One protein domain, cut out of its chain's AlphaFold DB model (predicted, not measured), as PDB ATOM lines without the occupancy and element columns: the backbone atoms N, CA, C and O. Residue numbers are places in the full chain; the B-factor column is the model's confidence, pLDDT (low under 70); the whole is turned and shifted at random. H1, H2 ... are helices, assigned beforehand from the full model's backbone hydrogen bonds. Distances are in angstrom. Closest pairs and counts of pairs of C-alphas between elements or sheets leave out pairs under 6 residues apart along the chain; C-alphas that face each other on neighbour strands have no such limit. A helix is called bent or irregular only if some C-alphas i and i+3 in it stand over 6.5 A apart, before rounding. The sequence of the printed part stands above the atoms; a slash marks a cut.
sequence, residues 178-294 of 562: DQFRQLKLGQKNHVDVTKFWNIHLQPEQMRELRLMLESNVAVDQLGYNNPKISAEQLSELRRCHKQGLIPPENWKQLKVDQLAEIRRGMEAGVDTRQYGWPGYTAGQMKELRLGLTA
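What this domain is: This is residues 178 to 294 of the 562 residues of an uncharacterized protein of Clostridium sp. CAG:632 (UniProt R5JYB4). Five helices, H1, H3, H4, H6 and H7, stand side by side in one row and run the same way, and the chain winds through them in repeated turns like a short solenoid. The stretches that lead back from the end of one helix to the beginning of the next, with the short helices H2 and H5 in them, lie along one side of this row. The printed part has 117 residues, with seven named helices, H1 to H7 in order along the chain, and no named strand; its class is all helix. It is compact by its radius of gyration of the C-alphas, 15.2 A, yet elongated along the row, with spans of 46 by 24 by 21 A.

Where its parts are: H1, residues 178 to 188, begins at C-alpha 178 (177.220, 126.708, 143.338) and is 15.1 A long from first to last C-alpha. H2 is residues 193 to 196. H3, residues 203 to 214, is 16.3 A long. H4, residues 231 to 242, is 16.0 A long and begins at C-alpha 231 (182.457, 119.836, 154.722). H5, residues 249 to 253, is irregular, with C-alphas 249 and 252 standing 7.8 A apart. H6, residues 256 to 267, is 16.4 A long. H7, residues 282 to 293, is 16.0 A long and ends at C-alpha 293 (177.529, 104.048, 178.100).

How they stand to each other: H3 is the hub and touches H1, H2 and H4. H1 and H3 run the same way at a shallow tilt of 14 degrees, their closest C-alphas being those of Gln 179 and Pro 203, 4.7 A apart. H2 touches H3 at residues 206 to 210 alone, closest at the C-alphas of Phe 196 and Met 206, 6.3 A. H1 and H2 only just touch, with 3 pairs of C-alphas within 8 A, and only at the corner by their link; the closest C-alphas are those of Gly 186 and Val 193, 5.9 A. H3 and H4 run the same way at a shallow tilt of 12 degrees, closest at the C-alphas of Gln 205 and Ala 231, 4.5 A. H4 touches H6 the same way at a shallow tilt of 8 degrees, closest at the C-alphas of Gln 233 and Val 256, 5.2 A. H6 touches H7 the same way at a shallow tilt of 7 degrees, closest at the C-alphas of Gln 258 and Ala 282, 4.7 A. H5 is close to H6 but not clearly touching, with the C-alphas of Trp 251 and Leu 259 7.0 A apart. H1 and H7 are apart. In H1, H3, H4, H6 and H7 every O i to N i+4 pair is within hydrogen-bond range; in H5 it is 0 of 1, with 1 of 2 O i to N i+3 pairs, and H2 is too short for an O i to N i+4 pair.

The domain as a whole: The two C-alphas farthest apart are those of Phe 180 and Ala 294, 47.4 A. The printed part has no cut. The links H3 to H4, of 16 residues, and H6 to H7, of 14, are long. The mean pLDDT of the printed part is 89.4, and no printed residue is under 70.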
ATOM      1  N   ASP A 178     177.751 127.296 142.108       91.69
ATOM      2  CA  ASP A 178     177.220 126.708 143.338       91.69
ATOM      3  C   ASP A 178     177.617 127.491 144.593       91.69
ATOM      4  O   ASP A 178     176.775 127.669 145.475       91.69
ATOM      5  N   GLN A 179     178.825 128.061 144.651       91.19
ATOM      6  CA  GLN A 179     179.195 129.009 145.712       91.19
ATOM      7  C   GLN A 179     178.271 130.238 145.686       91.19
ATOM      8  O   GLN A 179     177.688 130.615 146.704       91.19
ATOM      9  N   PHE A 180     178.038 130.817 144.501       91.56
ATOM     10  CA  PHE A 180     177.125 131.955 144.350       91.56
ATOM     11  C   PHE A 180     175.680 131.596 144.727       91.56
ATOM     12  O   PHE A 180     174.961 132.396 145.334       91.56
ATOM     13  N   ARG A 181     175.247 130.365 144.425       91.81
ATOM     14  CA  ARG A 181     173.949 129.840 144.865       91.81
ATOM     15  C   ARG A 181     173.838 129.808 146.392       91.81
ATOM     16  O   ARG A 181     172.786 130.196 146.898       91.81
ATOM     17  N   GLN A 182     174.876 129.386 147.121       92.38
ATOM     18  CA  GLN A 182     174.854 129.390 148.593       92.38
ATOM     19  C   GLN A 182     174.762 130.808 149.163       92.38
ATOM     20  O   GLN A 182     173.950 131.037 150.058       92.38
ATOM     21  N   LEU A 183     175.502 131.771 148.606       90.75
ATOM     22  CA  LEU A 183     175.415 133.180 149.016       90.75
ATOM     23  C   LEU A 183     174.005 133.747 148.792       90.75
ATOM     24  O   LEU A 183     173.415 134.339 149.696       90.75
ATOM     25  N   LYS A 184     173.408 133.488 147.622       91.38
ATOM     26  CA  LYS A 184     172.035 133.917 147.310       91.38
ATOM     27  C   LYS A 184     171.000 133.288 148.250       91.38
ATOM     28  O   LYS A 184     170.041 133.953 148.638       91.38
ATOM     29  N   LEU A 185     171.179 132.016 148.615       90.44
ATOM     30  CA  LEU A 185     170.321 131.335 149.589       90.44
ATOM     31  C   LEU A 185     170.487 131.911 151.000       90.44
ATOM     32  O   LEU A 185     169.482 132.140 151.665       90.44
ATOM     33  N   GLY A 186     171.717 132.201 151.432       90.94
ATOM     34  CA  GLY A 186     171.978 132.841 152.724       90.94
ATOM     35  C   GLY A 186     171.308 134.211 152.827       90.94
ATOM     36  O   GLY A 186     170.595 134.473 153.791       90.94
ATOM     37  N   GLN A 187     171.424 135.037 151.782       91.88
ATOM     38  CA  GLN A 187     170.751 136.337 151.723       91.88
ATOM     39  C   GLN A 187     169.219 136.203 151.761       91.88
ATOM     40  O   GLN A 187     168.553 136.978 152.446       91.88
ATOM     41  N   LYS A 188     168.655 135.206 151.062       92.69
ATOM     42  CA  LYS A 188     167.212 134.911 151.090       92.69
ATOM     43  C   LYS A 188     166.729 134.519 152.490       92.69
ATOM     44  O   LYS A 188     165.625 134.894 152.865       92.69
ATOM     45  N   ASN A 189     167.547 133.792 153.245       91.12
ATOM     46  CA  ASN A 189     167.225 133.332 154.594       91.12
ATOM     47  C   ASN A 189     167.655 134.326 155.692       91.12
ATOM     48  O   ASN A 189     167.670 133.965 156.863       91.12
ATOM     49  N   HIS A 190     167.988 135.573 155.330       88.88
ATOM     50  CA  HIS A 190     168.425 136.637 156.248       88.88
ATOM     51  C   HIS A 190     169.660 136.279 157.100       88.88
ATOM     52  O   HIS A 190     169.846 136.804 158.196       88.88
ATOM     53  N   VAL A 191     170.525 135.410 156.576       90.56
ATOM     54  CA  VAL A 191     171.814 135.063 157.177       90.56
ATOM     55  C   VAL A 191     172.871 136.087 156.769       90.56
ATOM     56  O   VAL A 191     172.924 136.519 155.616       90.56
ATOM     57  N   ASP A 192     173.763 136.430 157.697       89.12
ATOM     58  CA  ASP A 192     174.939 137.247 157.407       89.12
ATOM     59  C   ASP A 192     175.946 136.470 156.543       89.12
ATOM     60  O   ASP A 192     176.780 135.707 157.038       89.12
ATOM     61  N   VAL A 193     175.840 136.659 155.226       87.81
ATOM     62  CA  VAL A 193     176.684 135.999 154.226       87.81
ATOM     63  C   VAL A 193     178.162 136.351 154.364       87.81
ATOM     64  O   VAL A 193     178.999 135.554 153.952       87.81
ATOM     65  N   THR A 194     178.505 137.494 154.972       88.50
ATOM     66  CA  THR A 194     179.902 137.938 155.101       88.50
ATOM     67  C   THR A 194     180.746 136.953 155.912       88.50
ATOM     68  O   THR A 194     181.923 136.764 155.620       88.50
ATOM     69  N   LYS A 195     180.116 136.222 156.843       88.31
ATOM     70  CA  LYS A 195     180.758 135.234 157.724       88.31
ATOM     71  C   LYS A 195     181.304 133.999 157.003       88.31
ATOM     72  O   LYS A 195     182.164 133.312 157.546       88.31
ATOM     73  N   PHE A 196     180.810 133.695 155.802       87.38
ATOM     74  CA  PHE A 196     181.277 132.570 154.979       87.38
ATOM     75  C   PHE A 196     181.543 132.973 153.520       87.38
ATOM     76  O   PHE A 196     181.642 132.124 152.631       87.38
ATOM     77  N   TRP A 197     181.683 134.273 153.257       86.00
ATOM     78  CA  TRP A 197     181.988 134.805 151.934       86.00
ATOM     79  C   TRP A 197     183.494 134.701 151.643       86.00
ATOM     80  O   TRP A 197     184.226 135.685 151.687       86.00
ATOM     81  N   ASN A 198     183.962 133.489 151.337       87.44
ATOM     82  CA  ASN A 198     185.361 133.213 151.004       87.44
ATOM     83  C   ASN A 198     185.459 132.298 149.776       87.44
ATOM     84  O   ASN A 198     184.878 131.218 149.752       87.44
ATOM     85  N   ILE A 199     186.224 132.712 148.765       87.44
ATOM     86  CA  ILE A 199     186.380 131.977 147.503       87.44
ATOM     87  C   ILE A 199     187.053 130.609 147.656       87.44
ATOM     88  O   ILE A 199     186.813 129.708 146.854       87.44
ATOM     89  N   HIS A 200     187.860 130.440 148.703       88.94
ATOM     90  CA  HIS A 200     188.533 129.181 149.009       88.94
ATOM     91  C   HIS A 200     187.610 128.156 149.684       88.94
ATOM     92  O   HIS A 200     187.990 126.991 149.787       88.94
ATOM     93  N   LEU A 201     186.408 128.557 150.122       90.38
ATOM     94  CA  LEU A 201     185.409 127.633 150.660       90.38
ATOM     95  C   LEU A 201     184.658 126.934 149.528       90.38
ATOM     96  O   LEU A 201     184.018 127.582 148.706       90.38
ATOM     97  N   GLN A 202     184.663 125.609 149.515       92.12
ATOM     98  CA  GLN A 202     183.870 124.805 148.593       92.12
ATOM     99  C   GLN A 202     182.357 125.020 148.808       92.12
ATOM    100  O   GLN A 202     181.928 125.356 149.920       92.12
ATOM    101  N   PRO A 203     181.518 124.820 147.773       91.94
ATOM    102  CA  PRO A 203     180.065 124.969 147.885       91.94
ATOM    103  C   PRO A 203     179.441 124.169 149.037       91.94
ATOM    104  O   PRO A 203     178.503 124.636 149.683       91.94
ATOM    105  N   GLU A 204     179.959 122.974 149.312       93.75
ATOM    106  CA  GLU A 204     179.508 122.085 150.382       93.75
ATOM    107  C   GLU A 204     179.834 122.674 151.758       93.75
ATOM    108  O   GLU A 204     178.967 122.705 152.629       93.75
ATOM    109  N   GLN A 205     181.038 123.231 151.935       94.31
ATOM    110  CA  GLN A 205     181.415 123.945 153.161       94.31
ATOM    111  C   GLN A 205     180.512 125.171 153.359       94.31
ATOM    112  O   GLN A 205     179.939 125.355 154.430       94.31
ATOM    113  N   MET A 206     180.296 125.972 152.308       94.19
ATOM    114  CA  MET A 206     179.389 127.127 152.365       94.19
ATOM    115  C   MET A 206     177.954 126.726 152.723       94.19
ATOM    116  O   MET A 206     177.281 127.437 153.466       94.19
ATOM    117  N   ARG A 207     177.473 125.585 152.212       94.12
ATOM    118  CA  ARG A 207     176.155 125.042 152.556       94.12
ATOM    119  C   ARG A 207     176.058 124.739 154.049       94.12
ATOM    120  O   ARG A 207     175.052 125.099 154.657       94.12
ATOM    121  N   GLU A 208     177.061 124.081 154.618       94.31
ATOM    122  CA  GLU A 208     177.090 123.722 156.038       94.31
ATOM    123  C   GLU A 208     177.158 124.962 156.939       94.31
ATOM    124  O   GLU A 208     176.335 125.103 157.843       94.31
ATOM    125  N   LEU A 209     178.037 125.918 156.623       93.50
ATOM    126  CA  LEU A 209     178.167 127.182 157.361       93.50
ATOM    127  C   LEU A 209     176.884 128.020 157.291       93.50
ATOM    128  O   LEU A 209     176.443 128.568 158.302       93.50
ATOM    129  N   ARG A 210     176.237 128.075 156.118       94.12
ATOM    130  CA  ARG A 210     174.922 128.713 155.960       94.12
ATOM    131  C   ARG A 210     173.894 128.073 156.890       94.12
ATOM    132  O   ARG A 210     173.216 128.792 157.612       94.12
ATOM    133  N   LEU A 211     173.788 126.743 156.893       92.50
ATOM    134  CA  LEU A 211     172.824 126.022 157.734       92.50
ATOM    135  C   LEU A 211     173.100 126.221 159.234       92.50
ATOM    136  O   LEU A 211     172.157 126.379 160.002       92.50
ATOM    137  N   MET A 212     174.369 126.271 159.651       92.19
ATOM    138  CA  MET A 212     174.747 126.604 161.031       92.19
ATOM    139  C   MET A 212     174.279 128.011 161.429       92.19
ATOM    140  O   MET A 212     173.692 128.197 162.498       92.19
ATOM    141  N   LEU A 213     174.491 129.003 160.562       91.56
ATOM    142  CA  LEU A 213     174.048 130.374 160.813       91.56
ATOM    143  C   LEU A 213     172.516 130.506 160.819       91.56
ATOM    144  O   LEU A 213     171.991 131.297 161.597       91.56
ATOM    145  N   GLU A 214     171.796 129.716 160.014       91.06
ATOM    146  CA  GLU A 214     170.323 129.633 160.064       91.06
ATOM    147  C   GLU A 214     169.829 129.114 161.419       91.06
ATOM    148  O   GLU A 214     168.814 129.584 161.924       91.06
ATOM    149  N   SER A 215     170.578 128.202 162.046       88.00
ATOM    150  CA  SER A 215     170.343 127.751 163.426       88.00
ATOM    151  C   SER A 215     170.913 128.685 164.507       88.00
ATOM    152  O   SER A 215     170.956 128.303 165.672       88.00
ATOM    153  N   ASN A 216     171.335 129.906 164.153       87.62
ATOM    154  CA  ASN A 216     171.901 130.909 165.064       87.62
ATOM    155  C   ASN A 216     173.217 130.483 165.760       87.62
ATOM    156  O   ASN A 216     173.520 130.932 166.865       87.62
ATOM    157  N   VAL A 217     174.021 129.633 165.111       87.25
ATOM    158  CA  VAL A 217     175.353 129.227 165.597       87.25
ATOM    159  C   VAL A 217     176.395 130.275 165.198       87.25
ATOM    160  O   VAL A 217     176.462 130.693 164.040       87.25
ATOM    161  N   ALA A 218     177.247 130.692 166.137       86.94
ATOM    162  CA  ALA A 218     178.280 131.706 165.916       86.94
ATOM    163  C   ALA A 218     179.516 131.146 165.178       86.94
ATOM    164  O   ALA A 218     180.600 131.022 165.742       86.94
ATOM    165  N   VAL A 219     179.351 130.838 163.887       85.25
ATOM    166  CA  VAL A 219     180.371 130.240 162.998       85.25
ATOM    167  C   VAL A 219     181.735 130.950 163.041       85.25
ATOM    168  O   VAL A 219     182.769 130.287 163.018       85.25
ATOM    169  N   ASP A 220     181.739 132.282 163.112       83.44
ATOM    170  CA  ASP A 220     182.961 133.097 163.098       83.44
ATOM    171  C   ASP A 220     183.732 133.025 164.430       83.44
ATOM    172  O   ASP A 220     184.926 132.746 164.446       83.44
ATOM    173  N   GLN A 221     183.028 133.141 165.565       83.75
ATOM    174  CA  GLN A 221     183.628 133.035 166.905       83.75
ATOM    175  C   GLN A 221     184.238 131.649 167.159       83.75
ATOM    176  O   GLN A 221     185.249 131.527 167.843       83.75
ATOM    177  N   LEU A 222     183.634 130.605 166.583       84.19
ATOM    178  CA  LEU A 222     184.106 129.225 166.694       84.19
ATOM    179  C   LEU A 222     185.214 128.881 165.680       84.19
ATOM    180  O   LEU A 222     185.803 127.802 165.755       84.19
ATOM    181  N   GLY A 223     185.523 129.778 164.735       86.00
ATOM    182  CA  GLY A 223     186.550 129.566 163.712       86.00
ATOM    183  C   GLY A 223     186.202 128.474 162.695       86.00
ATOM    184  O   GLY A 223     187.097 127.819 162.157       86.00
ATOM    185  N   TYR A 224     184.910 128.244 162.439       89.44
ATOM    186  CA  TYR A 224     184.425 127.242 161.477       89.44
ATOM    187  C   TYR A 224     184.548 127.702 160.016       89.44
ATOM    188  O   TYR A 224     184.472 126.889 159.100       89.44
ATOM    189  N   ASN A 225     184.789 128.991 159.775       85.69
ATOM    190  CA  ASN A 225     184.973 129.592 158.449       85.69
ATOM    191  C   ASN A 225     186.343 129.303 157.793       85.69
ATOM    192  O   ASN A 225     186.668 129.890 156.759       85.69
ATOM    193  N   ASN A 226     187.148 128.401 158.359       89.19
ATOM    194  CA  ASN A 226     188.463 128.047 157.833       89.19
ATOM    195  C   ASN A 226     188.354 127.061 156.642       89.19
ATOM    196  O   ASN A 226     187.873 125.942 156.832       89.19
ATOM    197  N   PRO A 227     188.879 127.402 155.445       88.56
ATOM    198  CA  PRO A 227     188.851 126.529 154.264       88.56
ATOM    199  C   PRO A 227     189.505 125.154 154.436       88.56
ATOM    200  O   PRO A 227     189.203 124.240 153.672       88.56
ATOM    201  N   LYS A 228     190.397 124.996 155.425       89.50
ATOM    202  CA  LYS A 228     191.066 123.720 155.725       89.50
ATOM    203  C   LYS A 228     190.137 122.675 156.361       89.50
ATOM    204  O   LYS A 228     190.497 121.505 156.377       89.50
ATOM    205  N   ILE A 229     188.983 123.077 156.899       89.94
ATOM    206  CA  ILE A 229     188.035 122.179 157.578       89.94
ATOM    207  C   ILE A 229     187.141 121.516 156.536       89.94
ATOM    208  O   ILE A 229     186.491 122.220 155.769       89.94
ATOM    209  N   SER A 230     187.042 120.189 156.503       92.44
ATOM    210  CA  SER A 230     186.208 119.520 155.497       92.44
ATOM    211  C   SER A 230     184.707 119.797 155.699       92.44
ATOM    212  O   SER A 230     184.238 120.063 156.807       92.44
ATOM    213  N   ALA A 231     183.916 119.707 154.624       91.81
ATOM    214  CA  ALA A 231     182.457 119.836 154.722       91.81
ATOM    215  C   ALA A 231     181.833 118.750 155.621       91.81
ATOM    216  O   ALA A 231     180.833 118.994 156.289       91.81
ATOM    217  N   GLU A 232     182.443 117.566 155.675       92.69
ATOM    218  CA  GLU A 232     182.017 116.465 156.540       92.69
ATOM    219  C   GLU A 232     182.253 116.782 158.022       92.69
ATOM    220  O   GLU A 232     181.344 116.604 158.833       92.69
ATOM    221  N   GLN A 233     183.420 117.347 158.368       92.25
ATOM    222  CA  GLN A 233     183.691 117.837 159.724       92.25
ATOM    223  C   GLN A 233     182.678 118.918 160.121       92.25
ATOM    224  O   GLN A 233     182.114 118.865 161.210       92.25
ATOM    225  N   LEU A 234     182.382 119.866 159.220       93.38
ATOM    226  CA  LEU A 234     181.347 120.877 159.455       93.38
ATOM    227  C   LEU A 234     179.960 120.248 159.643       93.38
ATOM    228  O   LEU A 234     179.213 120.676 160.518       93.38
ATOM    229  N   SER A 235     179.611 119.207 158.887       93.06
ATOM    230  CA  SER A 235     178.331 118.516 159.058       93.06
ATOM    231  C   SER A 235     178.198 117.873 160.443       93.06
ATOM    232  O   SER A 235     177.131 117.994 161.052       93.06
ATOM    233  N   GLU A 236     179.249 117.232 160.969       92.75
ATOM    234  CA  GLU A 236     179.235 116.675 162.331       92.75
ATOM    235  C   GLU A 236     179.150 117.779 163.392       92.75
ATOM    236  O   GLU A 236     178.286 117.718 164.266       92.75
ATOM    237  N   LEU A 237     179.931 118.856 163.258       92.62
ATOM    238  CA  LEU A 237     179.844 120.014 164.157       92.62
ATOM    239  C   LEU A 237     178.438 120.629 164.154       92.62
ATOM    240  O   LEU A 237     177.893 120.959 165.206       92.62
ATOM    241  N   ARG A 238     177.807 120.739 162.979       92.75
ATOM    242  CA  ARG A 238     176.428 121.228 162.850       92.75
ATOM    243  C   ARG A 238     175.456 120.310 163.586       92.75
ATOM    244  O   ARG A 238     174.537 120.813 164.225       92.75
ATOM    245  N   ARG A 239     175.621 118.985 163.480       91.12
ATOM    246  CA  ARG A 239     174.778 118.011 164.195       91.12
ATOM    247  C   ARG A 239     174.899 118.188 165.710       91.12
ATOM    248  O   ARG A 239     173.858 118.268 166.353       91.12
ATOM    249  N   CYS A 240     176.116 118.370 166.234       90.44
ATOM    250  CA  CYS A 240     176.336 118.672 167.653       90.44
ATOM    251  C   CYS A 240     175.566 119.930 168.089       90.44
ATOM    252  O   CYS A 240     174.739 119.872 168.997       90.44
ATOM    253  N   HIS A 241     175.754 121.052 167.383       89.25
ATOM    254  CA  HIS A 241     175.074 122.313 167.717       89.25
ATOM    255  C   HIS A 241     173.551 122.222 167.592       89.25
ATOM    256  O   HIS A 241     172.829 122.791 168.407       89.25
ATOM    257  N   LYS A 242     173.040 121.476 166.605       88.88
ATOM    258  CA  LYS A 242     171.597 121.254 166.423       88.88
ATOM    259  C   LYS A 242     170.961 120.562 167.635       88.88
ATOM    260  O   LYS A 242     169.786 120.792 167.908       88.88
ATOM    261  N   GLN A 243     171.719 119.732 168.343       85.94
ATOM    262  CA  GLN A 243     171.289 119.047 169.563       85.94
ATOM    263  C   GLN A 243     171.580 119.852 170.838       85.94
ATOM    264  O   GLN A 243     171.313 119.370 171.933       85.94
ATOM    265  N   GLY A 244     172.113 121.074 170.719       85.12
ATOM    266  CA  GLY A 244     172.508 121.899 171.862       85.12
ATOM    267  C   GLY A 244     173.802 121.441 172.542       85.12
ATOM    268  O   GLY A 244     174.082 121.869 173.659       85.12
ATOM    269  N   LEU A 245     174.585 120.580 171.886       87.56
ATOM    270  CA  LEU A 245     175.857 120.067 172.390       87.56
ATOM    271  C   LEU A 245     177.007 120.994 171.978       87.56
ATOM    272  O   LEU A 245     177.028 121.520 170.863       87.56
ATOM    273  N   ILE A 246     177.989 121.162 172.866       85.31
ATOM    274  CA  ILE A 246     179.186 121.980 172.630       85.31
ATOM    275  C   ILE A 246     180.341 121.066 172.188       85.31
ATOM    276  O   ILE A 246     180.784 120.247 172.992       85.31
ATOM    277  N   PRO A 247     180.859 121.186 170.951       84.38
ATOM    278  CA  PRO A 247     181.996 120.382 170.500       84.38
ATOM    279  C   PRO A 247     183.237 120.555 171.395       84.38
ATOM    280  O   PRO A 247     183.455 121.655 171.909       84.38
ATOM    281  N   PRO A 248     184.078 119.515 171.554       84.19
ATOM    282  CA  PRO A 248     185.257 119.585 172.416       84.19
ATOM    283  C   PRO A 248     186.288 120.563 171.849       84.19
ATOM    284  O   PRO A 248     186.422 120.674 170.636       84.19
ATOM    285  N   GLU A 249     187.065 121.238 172.694       83.88
ATOM    286  CA  GLU A 249     188.020 122.281 172.268       83.88
ATOM    287  C   GLU A 249     189.043 121.794 171.226       83.88
ATOM    288  O   GLU A 249     189.427 122.534 170.316       83.88
ATOM    289  N   ASN A 250     189.426 120.518 171.299       84.31
ATOM    290  CA  ASN A 250     190.369 119.871 170.391       84.31
ATOM    291  C   ASN A 250     189.744 119.369 169.072       84.31
ATOM    292  O   ASN A 250     190.427 118.688 168.308       84.31
ATOM    293  N   TRP A 251     188.489 119.722 168.754       86.00
ATOM    294  CA  TRP A 251     187.769 119.257 167.556       86.00
ATOM    295  C   TRP A 251     188.547 119.434 166.240       86.00
ATOM    296  O   TRP A 251     188.364 118.655 165.310       86.00
ATOM    297  N   LYS A 252     189.440 120.431 166.157       87.62
ATOM    298  CA  LYS A 252     190.291 120.697 164.980       87.62
ATOM    299  C   LYS A 252     191.297 119.582 164.690       87.62
ATOM    300  O   LYS A 252     191.721 119.433 163.548       87.62
ATOM    301  N   GLN A 253     191.707 118.845 165.720       86.75
ATOM    302  CA  GLN A 253     192.669 117.744 165.631       86.75
ATOM    303  C   GLN A 253     191.971 116.400 165.370       86.75
ATOM    304  O   GLN A 253     192.636 115.415 165.060       86.75
ATOM    305  N   LEU A 254     190.638 116.363 165.474       86.81
ATOM    306  CA  LEU A 254     189.835 115.162 165.295       86.81
ATOM    307  C   LEU A 254     189.399 114.989 163.834       86.81
ATOM    308  O   LEU A 254     188.936 115.916 163.159       86.81
ATOM    309  N   LYS A 255     189.508 113.757 163.352       91.50
ATOM    310  CA  LYS A 255     188.933 113.290 162.089       91.50
ATOM    311  C   LYS A 255     187.407 113.210 162.198       91.50
ATOM    312  O   LYS A 255     186.848 113.181 163.293       91.50
ATOM    313  N   VAL A 256     186.736 113.138 161.048       91.94
ATOM    314  CA  VAL A 256     185.264 113.069 160.955       91.94
ATOM    315  C   VAL A 256     184.702 111.924 161.803       91.94
ATOM    316  O   VAL A 256     183.806 112.150 162.611       91.94
ATOM    317  N   ASP A 257     185.280 110.727 161.689       93.50
ATOM    318  CA  ASP A 257     184.803 109.547 162.419       93.50
ATOM    319  C   ASP A 257     185.002 109.678 163.937       93.50
ATOM    320  O   ASP A 257     184.138 109.290 164.716       93.50
ATOM    321  N   GLN A 258     186.106 110.298 164.373       91.50
ATOM    322  CA  GLN A 258     186.345 110.591 165.792       91.50
ATOM    323  C   GLN A 258     185.317 111.604 166.320       91.50
ATOM    324  O   GLN A 258     184.751 111.409 167.391       91.50
ATOM    325  N   LEU A 259     185.016 112.664 165.556       93.38
ATOM    326  CA  LEU A 259     183.970 113.630 165.914       93.38
ATOM    327  C   LEU A 259     182.588 112.977 166.011       93.38
ATOM    328  O   LEU A 259     181.813 113.344 166.894       93.38
ATOM    329  N   ALA A 260     182.290 112.002 165.151       94.06
ATOM    330  CA  ALA A 260     181.043 111.250 165.218       94.06
ATOM    331  C   ALA A 260     180.938 110.425 166.515       94.06
ATOM    332  O   ALA A 260     179.881 110.436 167.146       94.06
ATOM    333  N   GLU A 261     182.017 109.765 166.954       94.50
ATOM    334  CA  GLU A 261     182.042 109.040 168.235       94.50
ATOM    335  C   GLU A 261     181.949 109.975 169.447       94.50
ATOM    336  O   GLU A 261     181.291 109.651 170.437       94.50
ATOM    337  N   ILE A 262     182.544 111.168 169.372       92.88
ATOM    338  CA  ILE A 262     182.373 112.188 170.411       92.88
ATOM    339  C   ILE A 262     180.925 112.656 170.471       92.88
ATOM    340  O   ILE A 262     180.335 112.650 171.547       92.88
ATOM    341  N   ARG A 263     180.317 112.991 169.328       94.56
ATOM    342  CA  ARG A 263     178.905 113.383 169.275       94.56
ATOM    343  C   ARG A 263     178.005 112.300 169.873       94.56
ATOM    344  O   ARG A 263     177.186 112.621 170.724       94.56
ATOM    345  N   ARG A 264     178.182 111.032 169.477       93.25
ATOM    346  CA  ARG A 264     177.411 109.897 170.020       93.25
ATOM    347  C   ARG A 264     177.574 109.757 171.534       93.25
ATOM    348  O   ARG A 264     176.604 109.469 172.224       93.25
ATOM    349  N   GLY A 265     178.778 109.972 172.064       92.31
ATOM    350  CA  GLY A 265     178.985 109.949 173.512       92.31
ATOM    351  C   GLY A 265     178.293 111.100 174.231       92.31
ATOM    352  O   GLY A 265     177.642 110.888 175.248       92.31
ATOM    353  N   MET A 266     178.359 112.308 173.670       90.88
ATOM    354  CA  MET A 266     177.641 113.463 174.212       90.88
ATOM    355  C   MET A 266     176.116 113.267 174.178       90.88
ATOM    356  O   MET A 266     175.440 113.642 175.131       90.88
ATOM    357  N   GLU A 267     175.576 112.654 173.118       91.38
ATOM    358  CA  GLU A 267     174.157 112.269 173.015       91.38
ATOM    359  C   GLU A 267     173.755 111.260 174.099       91.38
ATOM    360  O   GLU A 267     172.674 111.376 174.672       91.38
ATOM    361  N   ALA A 268     174.640 110.309 174.413       88.50
ATOM    362  CA  ALA A 268     174.453 109.330 175.483       88.50
ATOM    363  C   ALA A 268     174.743 109.889 176.892       88.50
ATOM    364  O   ALA A 268     174.619 109.163 177.875       88.50
ATOM    365  N   GLY A 269     175.154 111.158 177.013       89.25
ATOM    366  CA  GLY A 269     175.475 111.792 178.294       89.25
ATOM    367  C   GLY A 269     176.764 111.292 178.957       89.25
ATOM    368  O   GLY A 269     176.948 111.520 180.153       89.25
ATOM    369  N   VAL A 270     177.658 110.625 178.216       87.81
ATOM    370  CA  VAL A 270     178.943 110.140 178.751       87.81
ATOM    371  C   VAL A 270     180.042 111.197 178.638       87.81
ATOM    372  O   VAL A 270     180.054 112.018 177.719       87.81
ATOM    373  N   ASP A 271     180.997 111.176 179.573       85.44
ATOM    374  CA  ASP A 271     182.101 112.138 179.594       85.44
ATOM    375  C   ASP A 271     183.124 111.857 178.484       85.44
ATOM    376  O   ASP A 271     183.989 110.979 178.584       85.44
ATOM    377  N   THR A 272     183.062 112.662 177.426       85.81
ATOM    378  CA  THR A 272     183.955 112.548 176.273       85.81
ATOM    379  C   THR A 272     185.392 112.964 176.566       85.81
ATOM    380  O   THR A 272     186.267 112.678 175.754       85.81
ATOM    381  N   ARG A 273     185.687 113.612 177.704       82.81
ATOM    382  CA  ARG A 273     187.071 113.959 178.081       82.81
ATOM    383  C   ARG A 273     187.922 112.724 178.338       82.81
ATOM    384  O   ARG A 273     189.134 112.777 178.166       82.81
ATOM    385  N   GLN A 274     187.292 111.611 178.706       78.00
ATOM    386  CA  GLN A 274     188.002 110.372 178.988       78.00
ATOM    387  C   GLN A 274     188.608 109.746 177.727       78.00
ATOM    388  O   GLN A 274     189.714 109.222 177.777       78.00
ATOM    389  N   TYR A 275     187.915 109.815 176.589       83.12
ATOM    390  CA  TYR A 275     188.331 109.117 175.367       83.12
ATOM    391  C   TYR A 275     188.501 110.033 174.147       83.12
ATOM    392  O   TYR A 275     188.945 109.577 173.099       83.12
ATOM    393  N   GLY A 276     188.198 111.327 174.262       80.31
ATOM    394  CA  GLY A 276     188.262 112.310 173.175       80.31
ATOM    395  C   GLY A 276     189.656 112.791 172.804       80.31
ATOM    396  O   GLY A 276     189.813 113.919 172.342       80.31
ATOM    397  N   TRP A 277     190.672 111.955 173.006       83.12
ATOM    398  CA  TRP A 277     192.051 112.270 172.668       83.12
ATOM    399  C   TRP A 277     192.351 111.937 171.194       83.12
ATOM    400  O   TRP A 277     192.039 110.828 170.760       83.12
ATOM    401  N   PRO A 278     192.985 112.833 170.410       82.06
ATOM    402  CA  PRO A 278     193.207 112.616 168.975       82.06
ATOM    403  C   PRO A 278     194.077 111.403 168.631       82.06
ATOM    404  O   PRO A 278     194.018 110.931 167.496       82.06
ATOM    405  N   GLY A 279     194.868 110.904 169.588       78.56
ATOM    406  CA  GLY A 279     195.688 109.708 169.412       78.56
ATOM    407  C   GLY A 279     194.898 108.396 169.388       78.56
ATOM    408  O   GLY A 279     195.433 107.394 168.927       78.56
ATOM    409  N   TYR A 280     193.627 108.387 169.811       82.00
ATOM    410  CA  TYR A 280     192.761 107.217 169.646       82.00
ATOM    411  C   TYR A 280     192.192 107.135 168.237       82.00
ATOM    412  O   TYR A 280     191.680 108.117 167.722       82.00
ATOM    413  N   THR A 281     192.149 105.963 167.621       88.31
ATOM    414  CA  THR A 281     191.363 105.750 166.401       88.31
ATOM    415  C   THR A 281     189.862 105.839 166.697       88.31
ATOM    416  O   THR A 281     189.423 105.665 167.833       88.31
ATOM    417  N   ALA A 282     189.039 106.075 165.671       90.94
ATOM    418  CA  ALA A 282     187.582 106.073 165.842       90.94
ATOM    419  C   ALA A 282     187.060 104.723 166.376       90.94
ATOM    420  O   ALA A 282     186.141 104.703 167.189       90.94
ATOM    421  N   GLY A 283     187.689 103.607 165.992       90.81
ATOM    422  CA  GLY A 283     187.385 102.282 166.536       90.81
ATOM    423  C   GLY A 283     187.672 102.175 168.036       90.81
ATOM    424  O   GLY A 283     186.811 101.746 168.796       90.81
ATOM    425  N   GLN A 284     188.833 102.652 168.497       85.81
ATOM    426  CA  GLN A 284     189.148 102.705 169.933       85.81
ATOM    427  C   GLN A 284     188.165 103.615 170.693       85.81
ATOM    428  O   GLN A 284     187.638 103.226 171.733       85.81
ATOM    429  N   MET A 285     187.851 104.800 170.148       93.75
ATOM    430  CA  MET A 285     186.860 105.710 170.739       93.75
ATOM    431  C   MET A 285     185.476 105.067 170.848       93.75
ATOM    432  O   MET A 285     184.796 105.266 171.850       93.75
ATOM    433  N   LYS A 286     185.076 104.271 169.850       95.38
ATOM    434  CA  LYS A 286     183.825 103.517 169.872       95.38
ATOM    435  C   LYS A 286     183.783 102.529 171.038       95.38
ATOM    436  O   LYS A 286     182.803 102.524 171.778       95.38
ATOM    437  N   GLU A 287     184.822 101.718 171.233       91.75
ATOM    438  CA  GLU A 287     184.853 100.729 172.322       91.75
ATOM    439  C   GLU A 287     184.870 101.399 173.709       91.75
ATOM    440  O   GLU A 287     184.184 100.945 174.627       91.75
ATOM    441  N   LEU A 288     185.590 102.517 173.857       89.31
ATOM    442  CA  LEU A 288     185.603 103.304 175.096       89.31
ATOM    443  C   LEU A 288     184.248 103.975 175.363       89.31
ATOM    444  O   LEU A 288     183.753 103.926 176.488       89.31
ATOM    445  N   ARG A 289     183.613 104.548 174.331       95.88
ATOM    446  CA  ARG A 289     182.260 105.113 174.418       95.88
ATOM    447  C   ARG A 289     181.256 104.054 174.859       95.88
ATOM    448  O   ARG A 289     180.520 104.299 175.804       95.88
ATOM    449  N   LEU A 290     181.227 102.897 174.192       93.56
ATOM    450  CA  LEU A 290     180.285 101.819 174.506       93.56
ATOM    451  C   LEU A 290     180.462 101.312 175.944       93.56
ATOM    452  O   LEU A 290     179.465 101.120 176.638       93.56
ATOM    453  N   GLY A 291     181.708 101.178 176.412       91.38
ATOM    454  CA  GLY A 291     181.995 100.833 177.806       91.38
ATOM    455  C   GLY A 291     181.444 101.863 178.796       91.38
ATOM    456  O   GLY A 291     180.720 101.502 179.723       91.38
ATOM    457  N   LEU A 292     181.691 103.156 178.555       89.50
ATOM    458  CA  LEU A 292     181.158 104.236 179.396       89.50
ATOM    459  C   LEU A 292     179.627 104.307 179.372       89.50
ATOM    460  O   LEU A 292     179.020 104.587 180.401       89.50
ATOM    461  N   THR A 293     178.995 104.050 178.225       92.81
ATOM    462  CA  THR A 293     177.529 104.048 178.100       92.81
ATOM    463  C   THR A 293     176.889 102.923 178.920       92.81
ATOM    464  O   THR A 293     175.813 103.131 179.469       92.81
ATOM    465  N   ALA A 294     177.558 101.775 179.076       87.50
ATOM    466  CA  ALA A 294     177.136 100.713 180.001       87.50
ATOM    467  C   ALA A 294     177.468 101.001 181.479       87.50
ATOM    468  O   ALA A 294     177.108 100.212 182.350       87.50
TER     469      ALA A 294